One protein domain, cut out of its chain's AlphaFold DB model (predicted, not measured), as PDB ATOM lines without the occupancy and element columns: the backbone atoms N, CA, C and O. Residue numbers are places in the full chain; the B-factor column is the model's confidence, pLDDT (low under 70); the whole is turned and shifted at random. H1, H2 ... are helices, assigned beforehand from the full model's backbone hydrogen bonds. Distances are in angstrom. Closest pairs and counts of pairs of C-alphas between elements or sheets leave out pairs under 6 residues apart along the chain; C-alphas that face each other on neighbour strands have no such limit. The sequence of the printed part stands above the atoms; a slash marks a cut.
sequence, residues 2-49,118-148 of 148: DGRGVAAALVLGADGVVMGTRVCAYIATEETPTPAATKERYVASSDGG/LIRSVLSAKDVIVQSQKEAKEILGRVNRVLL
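What this domain is: This is residues 2 to 49 and 118 to 148 of the 148 residues of the protein "NMO domain-containing protein" of Fibularhizoctonia sp. CBS 109695 (UniProt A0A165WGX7). One long helix, H4, makes most of the length of this model, with the short helix H1 packed steeply on the side of its residues 131 to 140 and a small helical hairpin, H2 and H3, near the end where H4 begins. The stretch from residue 12 to residue 20 joins H1 to the hairpin, whose H2 meets H4 with few contacts. The printed part has 79 residues with four named helices, in the order H1, H2, H3, H4, and no named strand; its class is all helix. It is only just loose, close to compact, with a radius of gyration of the C-alphas of 14.3 A, and elongated, with spans of 48 by 25 by 18 A.

How they stand to each other: The longest helix is H4, residues 125 to 147. H1, residues 3 to 11, touches H4 at residues 131 to 140 of H4 alone; the closest C-alphas are those of Gly 3 and Ser 132, 4.1 A apart. H1 and H4 run the same way at a steep tilt of 55 degrees. H2, residues 21 to 28, only just touches H4, with 3 pairs of C-alphas within 8 A, at residues 125 to 128 of H4 alone; the closest are those of Tyr 26 and Ala 125, 7.1 A apart. H2 and H4 run opposite ways at a shallow tilt of 34 degrees, only just short of steep. H3, residues 36 to 44, touches H2, and the two form a helical hairpin, opposite ways at a steep tilt of 38 degrees; their closest C-alphas are those of Ala 28 and Lys 39, 4.8 A apart. H3 is apart from H1 and from H4, and H1 is apart from H2. The helix packing is mostly crossed, but only just: 1 of the 3 pairs of helices that touch is at a shallow tilt. In H1, H3 and H4 every O i to N i+4 pair is within hydrogen-bond range; in H2 1 of 4 is, beside 3 of 5 O i to N i+3 pairs.

Where its parts are: H4 runs 33.3 A from C-alpha 125 at (-27.818, 2.112, -5.705) to C-alpha 147 at (-7.183, -23.396, -0.238). H1 is 12.1 A long and begins with C-alpha 3 at (-16.463, -6.781, -4.102). H2 measures 10.3 A and H3 12.2 A.

The domain as a whole: The C-alphas farthest apart are those of Pro 35 and Leu 148, 48.1 A. Residues 50 to 117 are not printed; C-alphas 49 and 118 are 10.4 A apart across this cut, which lies in the link from H3 to H4. The links H1 to H2 and H2 to H3 are short. The mean pLDDT of the printed part is 82.4; residues 21 to 32 and residue 148 are under 70.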
ATOM      1  N   ASP A   2     -15.093  -2.099  -3.637       82.69
ATOM      2  CA  ASP A   2     -15.763  -3.024  -4.566       82.69
ATOM      3  C   ASP A   2     -15.929  -4.400  -3.900       82.69
ATOM      4  O   ASP A   2     -15.647  -4.535  -2.703       82.69
ATOM      5  N   GLY A   3     -16.325  -5.433  -4.651       88.31
ATOM      6  CA  GLY A   3     -16.463  -6.781  -4.102       88.31
ATOM      7  C   GLY A   3     -15.178  -7.362  -3.506       88.31
ATOM      8  O   GLY A   3     -15.262  -8.215  -2.627       88.31
ATOM      9  N   ARG A   4     -13.987  -6.867  -3.885       91.62
ATOM     10  CA  ARG A   4     -12.719  -7.257  -3.238       91.62
ATOM     11  C   ARG A   4     -12.646  -6.732  -1.814       91.62
ATOM     12  O   ARG A   4     -12.261  -7.472  -0.919       91.62
ATOM     13  N   GLY A   5     -13.044  -5.476  -1.608       90.94
ATOM     14  CA  GLY A   5     -13.134  -4.886  -0.274       90.94
ATOM     15  C   GLY A   5     -14.143  -5.617   0.612       90.94
ATOM     16  O   GLY A   5     -13.852  -5.875   1.776       90.94
ATOM     17  N   VAL A   6     -15.286  -6.012   0.041       91.94
ATOM     18  CA  VAL A   6     -16.294  -6.812   0.752       91.94
ATOM     19  C   VAL A   6     -15.743  -8.186   1.126       91.94
ATOM     20  O   VAL A   6     -15.775  -8.555   2.295       91.94
ATOM     21  N   ALA A   7     -15.184  -8.921   0.163       94.12
ATOM     22  CA  ALA A   7     -14.600 -10.235   0.416       94.12
ATOM     23  C   ALA A   7     -13.475 -10.173   1.460       94.12
ATOM     24  O   ALA A   7     -13.436 -11.011   2.353       94.12
ATOM     25  N   ALA A   8     -12.596  -9.169   1.388       93.56
ATOM     26  CA  ALA A   8     -11.520  -8.986   2.357       93.56
ATOM     27  C   ALA A   8     -12.055  -8.758   3.778       93.56
ATOM     28  O   ALA A   8     -11.583  -9.406   4.706       93.56
ATOM     29  N   ALA A   9     -13.055  -7.888   3.954       94.06
ATOM     30  CA  ALA A   9     -13.656  -7.644   5.265       94.06
ATOM     31  C   ALA A   9     -14.289  -8.915   5.856       94.06
ATOM     32  O   ALA A   9     -14.075  -9.216   7.027       94.06
ATOM     33  N   LEU A  10     -15.005  -9.688   5.034       93.38
ATOM     34  CA  LEU A  10     -15.610 -10.953   5.460       93.38
ATOM     35  C   LEU A  10     -14.548 -12.002   5.831       93.38
ATOM     36  O   LEU A  10     -14.678 -12.666   6.852       93.38
ATOM     37  N   VAL A  11     -13.469 -12.127   5.048       93.56
ATOM     38  CA  VAL A  11     -12.346 -13.037   5.360       93.56
ATOM     39  C   VAL A  11     -11.645 -12.647   6.662       93.56
ATOM     40  O   VAL A  11     -11.197 -13.519   7.399       93.56
ATOM     41  N   LEU A  12     -11.578 -11.350   6.970       94.75
ATOM     42  CA  LEU A  12     -11.056 -10.843   8.242       94.75
ATOM     43  C   LEU A  12     -12.007 -11.080   9.434       94.75
ATOM     44  O   LEU A  12     -11.647 -10.736  10.557       94.75
ATOM     45  N   GLY A  13     -13.189 -11.669   9.211       95.12
ATOM     46  CA  GLY A  13     -14.150 -12.033  10.254       95.12
ATOM     47  C   GLY A  13     -15.256 -11.008  10.505       95.12
ATOM     48  O   GLY A  13     -15.921 -11.091  11.532       95.12
ATOM     49  N   ALA A  14     -15.462 -10.033   9.614       95.50
ATOM     50  CA  ALA A  14     -16.589  -9.111   9.738       95.50
ATOM     51  C   ALA A  14     -17.919  -9.790   9.360       95.50
ATOM     52  O   ALA A  14     -17.989 -10.490   8.352       95.50
ATOM     53  N   ASP A  15     -18.995  -9.496  10.093       94.12
ATOM     54  CA  ASP A  15     -20.356  -9.967   9.768       94.12
ATOM     55  C   ASP A  15     -21.027  -9.160   8.644       94.12
ATOM     56  O   ASP A  15     -22.029  -9.567   8.054       94.12
ATOM     57  N   GLY A  16     -20.488  -7.982   8.339       89.06
ATOM     58  CA  GLY A  16     -21.056  -7.078   7.358       89.06
ATOM     59  C   GLY A  16     -20.114  -5.940   7.003       89.06
ATOM     60  O   GLY A  16     -19.070  -5.736   7.621       89.06
ATOM     61  N   VAL A  17     -20.499  -5.186   5.977       89.81
ATOM     62  CA  VAL A  17     -19.729  -4.047   5.480       89.81
ATOM     63  C   VAL A  17     -20.613  -2.819   5.371       89.81
ATOM     64  O   VAL A  17     -21.718  -2.874   4.836       89.81
ATOM     65  N   VAL A  18     -20.095  -1.688   5.842       87.31
ATOM     66  CA  VAL A  18     -20.709  -0.380   5.624       87.31
ATOM     67  C   VAL A  18     -19.928   0.321   4.530       87.31
ATOM     68  O   VAL A  18     -18.720   0.544   4.632       87.31
ATOM     69  N   MET A  19     -20.618   0.667   3.454       80.50
ATOM     70  CA  MET A  19     -20.013   1.397   2.356       80.50
ATOM     71  C   MET A  19     -20.227   2.894   2.589       80.50
ATOM     72  O   MET A  19     -21.351   3.372   2.567       80.50
ATOM     73  N   GLY A  20     -19.128   3.616   2.831       77.25
ATOM     74  CA  GLY A  20     -19.059   5.082   2.820       77.25
ATOM     75  C   GLY A  20     -18.852   5.556   1.390       77.25
ATOM     76  O   GLY A  20     -19.680   5.280   0.559       77.25
ATOM     77  N   THR A  21     -17.709   6.136   1.026       68.62
ATOM     78  CA  THR A  21     -17.360   6.735  -0.296       68.62
ATOM     79  C   THR A  21     -17.804   6.025  -1.578       68.62
ATOM     80  O   THR A  21     -17.990   6.708  -2.567       68.62
ATOM     81  N   ARG A  22     -18.009   4.705  -1.618       64.94
ATOM     82  CA  ARG A  22     -18.640   4.036  -2.781       64.94
ATOM     83  C   ARG A  22     -20.143   4.355  -2.855       64.94
ATOM     84  O   ARG A  22     -20.662   4.599  -3.932       64.94
ATOM     85  N   VAL A  23     -20.787   4.392  -1.692       54.72
ATOM     86  CA  VAL A  23     -22.170   4.814  -1.455       54.72
ATOM     87  C   VAL A  23     -22.289   6.311  -1.125       54.72
ATOM     88  O   VAL A  23     -23.308   6.893  -1.403       54.72
ATOM     89  N   CYS A  24     -21.273   7.023  -0.631       44.84
ATOM     90  CA  CYS A  24     -21.246   8.493  -0.586       44.84
ATOM     91  C   CYS A  24     -20.888   9.070  -1.958       44.84
ATOM     92  O   CYS A  24     -21.322  10.163  -2.279       44.84
ATOM     93  N   ALA A  25     -20.232   8.303  -2.833       47.47
ATOM     94  CA  ALA A  25     -20.358   8.466  -4.277       47.47
ATOM     95  C   ALA A  25     -21.695   7.923  -4.808       47.47
ATOM     96  O   ALA A  25     -21.837   7.771  -6.011       47.47
ATOM     97  N   TYR A  26     -22.719   7.747  -3.962       48.34
ATOM     98  CA  TYR A  26     -24.095   8.046  -4.368       48.34
ATOM     99  C   TYR A  26     -24.260   9.511  -4.682       48.34
ATOM    100  O   TYR A  26     -25.224   9.840  -5.350       48.34
ATOM    101  N   ILE A  27     -23.288  10.374  -4.372       48.19
ATOM    102  CA  ILE A  27     -23.121  11.584  -5.158       48.19
ATOM    103  C   ILE A  27     -23.234  11.263  -6.639       48.19
ATOM    104  O   ILE A  27     -23.825  12.101  -7.267       48.19
ATOM    105  N   ALA A  28     -22.832  10.075  -7.124       44.88
ATOM    106  CA  ALA A  28     -22.974   9.476  -8.452       44.88
ATOM    107  C   ALA A  28     -23.927   8.250  -8.540       44.88
ATOM    108  O   ALA A  28     -23.638   7.291  -9.253       44.88
ATOM    109  N   THR A  29     -25.077   8.271  -7.865       54.31
ATOM    110  CA  THR A  29     -26.266   7.519  -8.317       54.31
ATOM    111  C   THR A  29     -27.219   8.478  -9.029       54.31
ATOM    112  O   THR A  29     -27.112   9.700  -8.888       54.31
ATOM    113  N   GLU A  30     -28.154   7.961  -9.824       57.53
ATOM    114  CA  GLU A  30     -29.216   8.793 -10.419       57.53
ATOM    115  C   GLU A  30     -30.124   9.420  -9.351       57.53
ATOM    116  O   GLU A  30     -30.681  10.492  -9.556       57.53
ATOM    117  N   GLU A  31     -30.212   8.781  -8.187       66.88
ATOM    118  CA  GLU A  31     -31.194   9.083  -7.146       66.88
ATOM    119  C   GLU A  31     -30.783  10.228  -6.208       66.88
ATOM    120  O   GLU A  31     -31.616  10.694  -5.431       66.88
ATOM    121  N   THR A  32     -29.528  10.705  -6.240       69.00
ATOM    122  CA  THR A  32     -29.131  11.844  -5.394       69.00
ATOM    123  C   THR A  32     -29.211  13.184  -6.114       69.00
ATOM    124  O   THR A  32     -28.848  13.288  -7.292       69.00
ATOM    125  N   PRO A  33     -29.549  14.258  -5.372       72.25
ATOM    126  CA  PRO A  33     -29.596  15.619  -5.901       72.25
ATOM    127  C   PRO A  33     -28.202  16.226  -6.136       72.25
ATOM    128  O   PRO A  33     -28.066  17.443  -6.241       72.25
ATOM    129  N   THR A  34     -27.140  15.417  -6.187       76.50
ATOM    130  CA  THR A  34     -25.791  15.965  -6.326       76.50
ATOM    131  C   THR A  34     -25.510  16.363  -7.775       76.50
ATOM    132  O   THR A  34     -25.770  15.561  -8.680       76.50
ATOM    133  N   PRO A  35     -24.928  17.553  -8.024       80.56
ATOM    134  CA  PRO A  35     -24.613  18.001  -9.376       80.56
ATOM    135  C   PRO A  35     -23.733  17.012 -10.150       80.56
ATOM    136  O   PRO A  35     -22.782  16.448  -9.601       80.56
ATOM    137  N   ALA A  36     -24.007  16.856 -11.449       81.44
ATOM    138  CA  ALA A  36     -23.267  15.953 -12.336       81.44
ATOM    139  C   ALA A  36     -21.759  16.250 -12.369       81.44
ATOM    140  O   ALA A  36     -20.946  15.342 -12.251       81.44
ATOM    141  N   ALA A  37     -21.368  17.523 -12.388       82.88
ATOM    142  CA  ALA A  37     -19.956  17.894 -12.366       82.88
ATOM    143  C   ALA A  37     -19.241  17.407 -11.080       82.88
ATOM    144  O   ALA A  37     -18.075  17.006 -11.100       82.88
ATOM    145  N   THR A  38     -19.950  17.368  -9.945       82.81
ATOM    146  CA  THR A  38     -19.421  16.808  -8.697       82.81
ATOM    147  C   THR A  38     -19.269  15.287  -8.804       82.81
ATOM    148  O   THR A  38     -18.241  14.757  -8.382       82.81
ATOM    149  N   LYS A  39     -20.247  14.591  -9.411       81.44
ATOM    150  CA  LYS A  39     -20.188  13.146  -9.729       81.44
ATOM    151  C   LYS A  39     -18.922  12.809 -10.502       81.44
ATOM    152  O   LYS A  39     -18.140  11.951 -10.092       81.44
ATOM    153  N   GLU A  40     -18.709  13.533 -11.590       84.19
ATOM    154  CA  GLU A  40     -17.577  13.355 -12.495       84.19
ATOM    155  C   GLU A  40     -16.245  13.557 -11.785       84.19
ATOM    156  O   GLU A  40     -15.308  12.803 -12.020       84.19
ATOM    157  N   ARG A  41     -16.160  14.500 -10.845       85.25
ATOM    158  CA  ARG A  41     -14.940  14.709 -10.062       85.25
ATOM    159  C   ARG A  41     -14.587  13.533  -9.149       85.25
ATOM    160  O   ARG A  41     -13.405  13.217  -9.009       85.25
ATOM    161  N   TYR A  42     -15.574  12.865  -8.552       85.69
ATOM    162  CA  TYR A  42     -15.316  11.632  -7.798       85.69
ATOM    163  C   TYR A  42     -14.815  10.513  -8.714       85.69
ATOM    164  O   TYR A  42     -13.877   9.813  -8.347       85.69
ATOM    165  N   VAL A  43     -15.392  10.378  -9.911       86.44
ATOM    166  CA  VAL A  43     -14.982   9.366 -10.903       86.44
ATOM    167  C   VAL A  43     -13.595   9.666 -11.489       86.44
ATOM    168  O   VAL A  43     -12.801   8.756 -11.708       86.44
ATOM    169  N   ALA A  44     -13.281  10.941 -11.716       86.94
ATOM    170  CA  ALA A  44     -11.986  11.391 -12.223       86.94
ATOM    171  C   ALA A  44     -10.867  11.283 -11.174       86.94
ATOM    172  O   ALA A  44      -9.684  11.321 -11.518       86.94
ATOM    173  N   SER A  45     -11.221  11.150  -9.894       85.56
ATOM    174  CA  SER A  45     -10.240  10.974  -8.830       85.56
ATOM    175  C   SER A  45      -9.577   9.606  -8.958       85.56
ATOM    176  O   SER A  45     -10.234   8.569  -8.992       85.56
ATOM    177  N   SER A  46      -8.250   9.600  -9.001       85.50
ATOM    178  CA  SER A  46      -7.432   8.390  -9.000       85.50
ATOM    179  C   SER A  46      -6.540   8.370  -7.765       85.50
ATOM    180  O   SER A  46      -6.343   9.402  -7.122       85.50
ATOM    181  N   ASP A  47      -6.075   7.176  -7.396       86.19
ATOM    182  CA  ASP A  47      -5.221   6.951  -6.225       86.19
ATOM    183  C   ASP A  47      -5.702   7.708  -4.972       86.19
ATOM    184  O   ASP A  47      -5.080   8.652  -4.486       86.19
ATOM    185  N   GLY A  48      -6.871   7.313  -4.464       83.38
ATOM    186  CA  GLY A  48      -7.504   7.993  -3.334       83.38
ATOM    187  C   GLY A  48      -6.659   8.002  -2.058       83.38
ATOM    188  O   GLY A  48      -6.919   8.817  -1.178       83.38
ATOM    189  N   GLY A  49      -5.651   7.133  -1.935       85.88
ATOM    190  CA  GLY A  49      -4.703   7.175  -0.820       85.88
ATOM    191  C   GLY A  49      -3.863   8.452  -0.818       85.88
ATOM    192  O   GLY A  49      -3.645   9.023   0.248       85.88
ATOM    193  N   LEU A 118     -11.076   3.908  -6.641       85.44
ATOM    194  CA  LEU A 118     -11.632   2.652  -7.160       85.44
ATOM    195  C   LEU A 118     -12.974   2.846  -7.882       85.44
ATOM    196  O   LEU A 118     -13.579   1.867  -8.320       85.44
ATOM    197  N   ILE A 119     -13.485   4.073  -7.943       84.25
ATOM    198  CA  ILE A 119     -14.764   4.397  -8.571       84.25
ATOM    199  C   ILE A 119     -14.493   4.721 -10.037       84.25
ATOM    200  O   ILE A 119     -13.678   5.582 -10.343       84.25
ATOM    201  N   ARG A 120     -15.136   3.988 -10.949       82.81
ATOM    202  CA  ARG A 120     -14.905   4.108 -12.401       82.81
ATOM    203  C   ARG A 120     -16.122   4.588 -13.181       82.81
ATOM    204  O   ARG A 120     -15.974   5.035 -14.309       82.81
ATOM    205  N   SER A 121     -17.303   4.497 -12.587       80.81
ATOM    206  CA  SER A 121     -18.556   4.889 -13.213       80.81
ATOM    207  C   SER A 121     -19.586   5.280 -12.159       80.81
ATOM    208  O   SER A 121     -19.489   4.905 -10.989       80.81
ATOM    209  N   VAL A 122     -20.564   6.049 -12.623       80.81
ATOM    210  CA  VAL A 122     -21.815   6.385 -11.942       80.81
ATOM    211  C   VAL A 122     -22.751   5.185 -12.131       80.81
ATOM    212  O   VAL A 122     -22.977   4.775 -13.267       80.81
ATOM    213  N   LEU A 123     -23.240   4.580 -11.050       78.19
ATOM    214  CA  LEU A 123     -24.120   3.399 -11.087       78.19
ATOM    215  C   LEU A 123     -25.320   3.630 -10.173       78.19
ATOM    216  O   LEU A 123     -25.242   4.457  -9.271       78.19
ATOM    217  N   SER A 124     -26.413   2.888 -10.366       81.75
ATOM    218  CA  SER A 124     -27.541   2.933  -9.431       81.75
ATOM    219  C   SER A 124     -27.181   2.303  -8.080       81.75
ATOM    220  O   SER A 124     -26.277   1.468  -7.970       81.75
ATOM    221  N   ALA A 125     -27.937   2.670  -7.045       80.94
ATOM    222  CA  ALA A 125     -27.818   2.112  -5.705       80.94
ATOM    223  C   ALA A 125     -27.858   0.579  -5.702       80.94
ATOM    224  O   ALA A 125     -27.004  -0.115  -5.141       80.94
ATOM    225  N   LYS A 126     -28.869   0.061  -6.399       85.19
ATOM    226  CA  LYS A 126     -29.109  -1.361  -6.587       85.19
ATOM    227  C   LYS A 126     -27.920  -2.036  -7.261       85.19
ATOM    228  O   LYS A 126     -27.463  -3.066  -6.770       85.19
ATOM    229  N   ASP A 127     -27.407  -1.458  -8.344       85.62
ATOM    230  CA  ASP A 127     -26.318  -2.069  -9.108       85.62
ATOM    231  C   ASP A 127     -25.029  -2.130  -8.296       85.62
ATOM    232  O   ASP A 127     -24.360  -3.159  -8.308       85.62
ATOM    233  N   VAL A 128     -24.713  -1.092  -7.515       84.25
ATOM    234  CA  VAL A 128     -23.545  -1.108  -6.620       84.25
ATOM    235  C   VAL A 128     -23.630  -2.266  -5.627       84.25
ATOM    236  O   VAL A 128     -22.644  -2.984  -5.439       84.25
ATOM    237  N   ILE A 129     -24.792  -2.468  -5.004       86.56
ATOM    238  CA  ILE A 129     -25.005  -3.541  -4.025       86.56
ATOM    239  C   ILE A 129     -24.916  -4.908  -4.706       86.56
ATOM    240  O   ILE A 129     -24.144  -5.766  -4.272       86.56
ATOM    241  N   VAL A 130     -25.671  -5.101  -5.791       90.50
ATOM    242  CA  VAL A 130     -25.737  -6.370  -6.526       90.50
ATOM    243  C   VAL A 130     -24.366  -6.745  -7.085       90.50
ATOM    244  O   VAL A 130     -23.928  -7.884  -6.918       90.50
ATOM    245  N   GLN A 131     -23.658  -5.794  -7.695       89.00
ATOM    246  CA  GLN A 131     -22.323  -6.013  -8.240       89.00
ATOM    247  C   GLN A 131     -21.324  -6.352  -7.133       89.00
ATOM    248  O   GLN A 131     -20.606  -7.342  -7.253       89.00
ATOM    249  N   SER A 132     -21.309  -5.592  -6.034       89.75
ATOM    250  CA  SER A 132     -20.378  -5.847  -4.924       89.75
ATOM    251  C   SER A 132     -20.623  -7.218  -4.288       89.75
ATOM    252  O   SER A 132     -19.669  -7.930  -3.979       89.75
ATOM    253  N   GLN A 133     -21.890  -7.623  -4.142       91.94
ATOM    254  CA  GLN A 133     -22.251  -8.946  -3.637       91.94
ATOM    255  C   GLN A 133     -21.823 -10.060  -4.601       91.94
ATOM    256  O   GLN A 133     -21.277 -11.076  -4.165       91.94
ATOM    257  N   LYS A 134     -22.075  -9.888  -5.904       95.25
ATOM    258  CA  LYS A 134     -21.702 -10.857  -6.941       95.25
ATOM    259  C   LYS A 134     -20.186 -11.051  -6.993       95.25
ATOM    260  O   LYS A 134     -19.717 -12.178  -6.861       95.25
ATOM    261  N   GLU A 135     -19.436  -9.958  -7.103       93.88
ATOM    262  CA  GLU A 135     -17.971  -9.969  -7.123       93.88
ATOM    263  C   GLU A 135     -17.398 -10.623  -5.856       93.88
ATOM    264  O   GLU A 135     -16.496 -11.454  -5.943       93.88
ATOM    265  N   ALA A 136     -17.942 -10.309  -4.674       94.62
ATOM    266  CA  ALA A 136     -17.491 -10.916  -3.422       94.62
ATOM    267  C   ALA A 136     -17.700 -12.438  -3.407       94.62
ATOM    268  O   ALA A 136     -16.781 -13.177  -3.053       94.62
ATOM    269  N   LYS A 137     -18.873 -12.925  -3.844       95.12
ATOM    270  CA  LYS A 137     -19.159 -14.368  -3.960       95.12
ATOM    271  C   LYS A 137     -18.186 -15.066  -4.909       95.12
ATOM    272  O   LYS A 137     -17.676 -16.135  -4.582       95.12
ATOM    273  N   GLU A 138     -17.902 -14.461  -6.060       95.94
ATOM    274  CA  GLU A 138     -16.954 -15.000  -7.042       95.94
ATOM    275  C   GLU A 138     -15.527 -15.080  -6.475       95.94
ATOM    276  O   GLU A 138     -14.846 -16.099  -6.634       95.94
ATOM    277  N   ILE A 139     -15.085 -14.037  -5.765       95.25
ATOM    278  CA  ILE A 139     -13.761 -13.979  -5.133       95.25
ATOM    279  C   ILE A 139     -13.634 -15.040  -4.042       95.25
ATOM    280  O   ILE A 139     -12.660 -15.793  -4.050       95.25
ATOM    281  N   LEU A 140     -14.611 -15.132  -3.138       94.06
ATOM    282  CA  LEU A 140     -14.612 -16.119  -2.058       94.06
ATOM    283  C   LEU A 140     -14.673 -17.550  -2.609       94.06
ATOM    284  O   LEU A 140     -13.926 -18.414  -2.156       94.06
ATOM    285  N   GLY A 141     -15.472 -17.791  -3.652       94.25
ATOM    286  CA  GLY A 141     -15.505 -19.083  -4.342       94.25
ATOM    287  C   GLY A 141     -14.159 -19.452  -4.975       94.25
ATOM    288  O   GLY A 141     -13.759 -20.615  -4.959       94.25
ATOM    289  N   ARG A 142     -13.412 -18.472  -5.501       92.62
ATOM    290  CA  ARG A 142     -12.039 -18.694  -5.976       92.62
ATOM    291  C   ARG A 142     -11.072 -18.996  -4.831       92.62
ATOM    292  O   ARG A 142     -10.271 -19.906  -4.995       92.62
ATOM    293  N   VAL A 143     -11.144 -18.269  -3.715       91.50
ATOM    294  CA  VAL A 143     -10.309 -18.525  -2.524       91.50
ATOM    295  C   VAL A 143     -10.521 -19.953  -2.025       91.50
ATOM    296  O   VAL A 143      -9.548 -20.671  -1.813       91.50
ATOM    297  N   ASN A 144     -11.776 -20.396  -1.948       91.31
ATOM    298  CA  ASN A 144     -12.117 -21.752  -1.533       91.31
ATOM    299  C   ASN A 144     -11.473 -22.826  -2.427       91.31
ATOM    300  O   ASN A 144     -10.939 -23.787  -1.905       91.31
ATOM    301  N   ARG A 145     -11.461 -22.639  -3.755       91.31
ATOM    302  CA  ARG A 145     -10.838 -23.578  -4.718       91.31
ATOM    303  C   ARG A 145      -9.306 -23.617  -4.693       91.31
ATOM    304  O   ARG A 145      -8.720 -24.457  -5.362       91.31
ATOM    305  N   VAL A 146      -8.661 -22.624  -4.083       90.81
ATOM    306  CA  VAL A 146      -7.193 -22.562  -3.982       90.81
ATOM    307  C   VAL A 146      -6.724 -23.129  -2.645       90.81
ATOM    308  O   VAL A 146      -5.636 -23.690  -2.574       90.81
ATOM    309  N   LEU A 147      -7.517 -22.946  -1.588       83.19
ATOM    310  CA  LEU A 147      -7.183 -23.396  -0.238       83.19
ATOM    311  C   LEU A 147      -7.682 -24.816   0.079       83.19
ATOM    312  O   LEU A 147      -7.156 -25.423   1.010       83.19
ATOM    313  N   LEU A 148      -8.671 -25.322  -0.665       56.25
ATOM    314  CA  LEU A 148      -9.200 -26.690  -0.605       56.25
ATOM    315  C   LEU A 148      -9.031 -27.370  -1.965       56.25
ATOM    316  O   LEU A 148      -8.750 -28.586  -1.963       56.25
TER     317      LEU A 148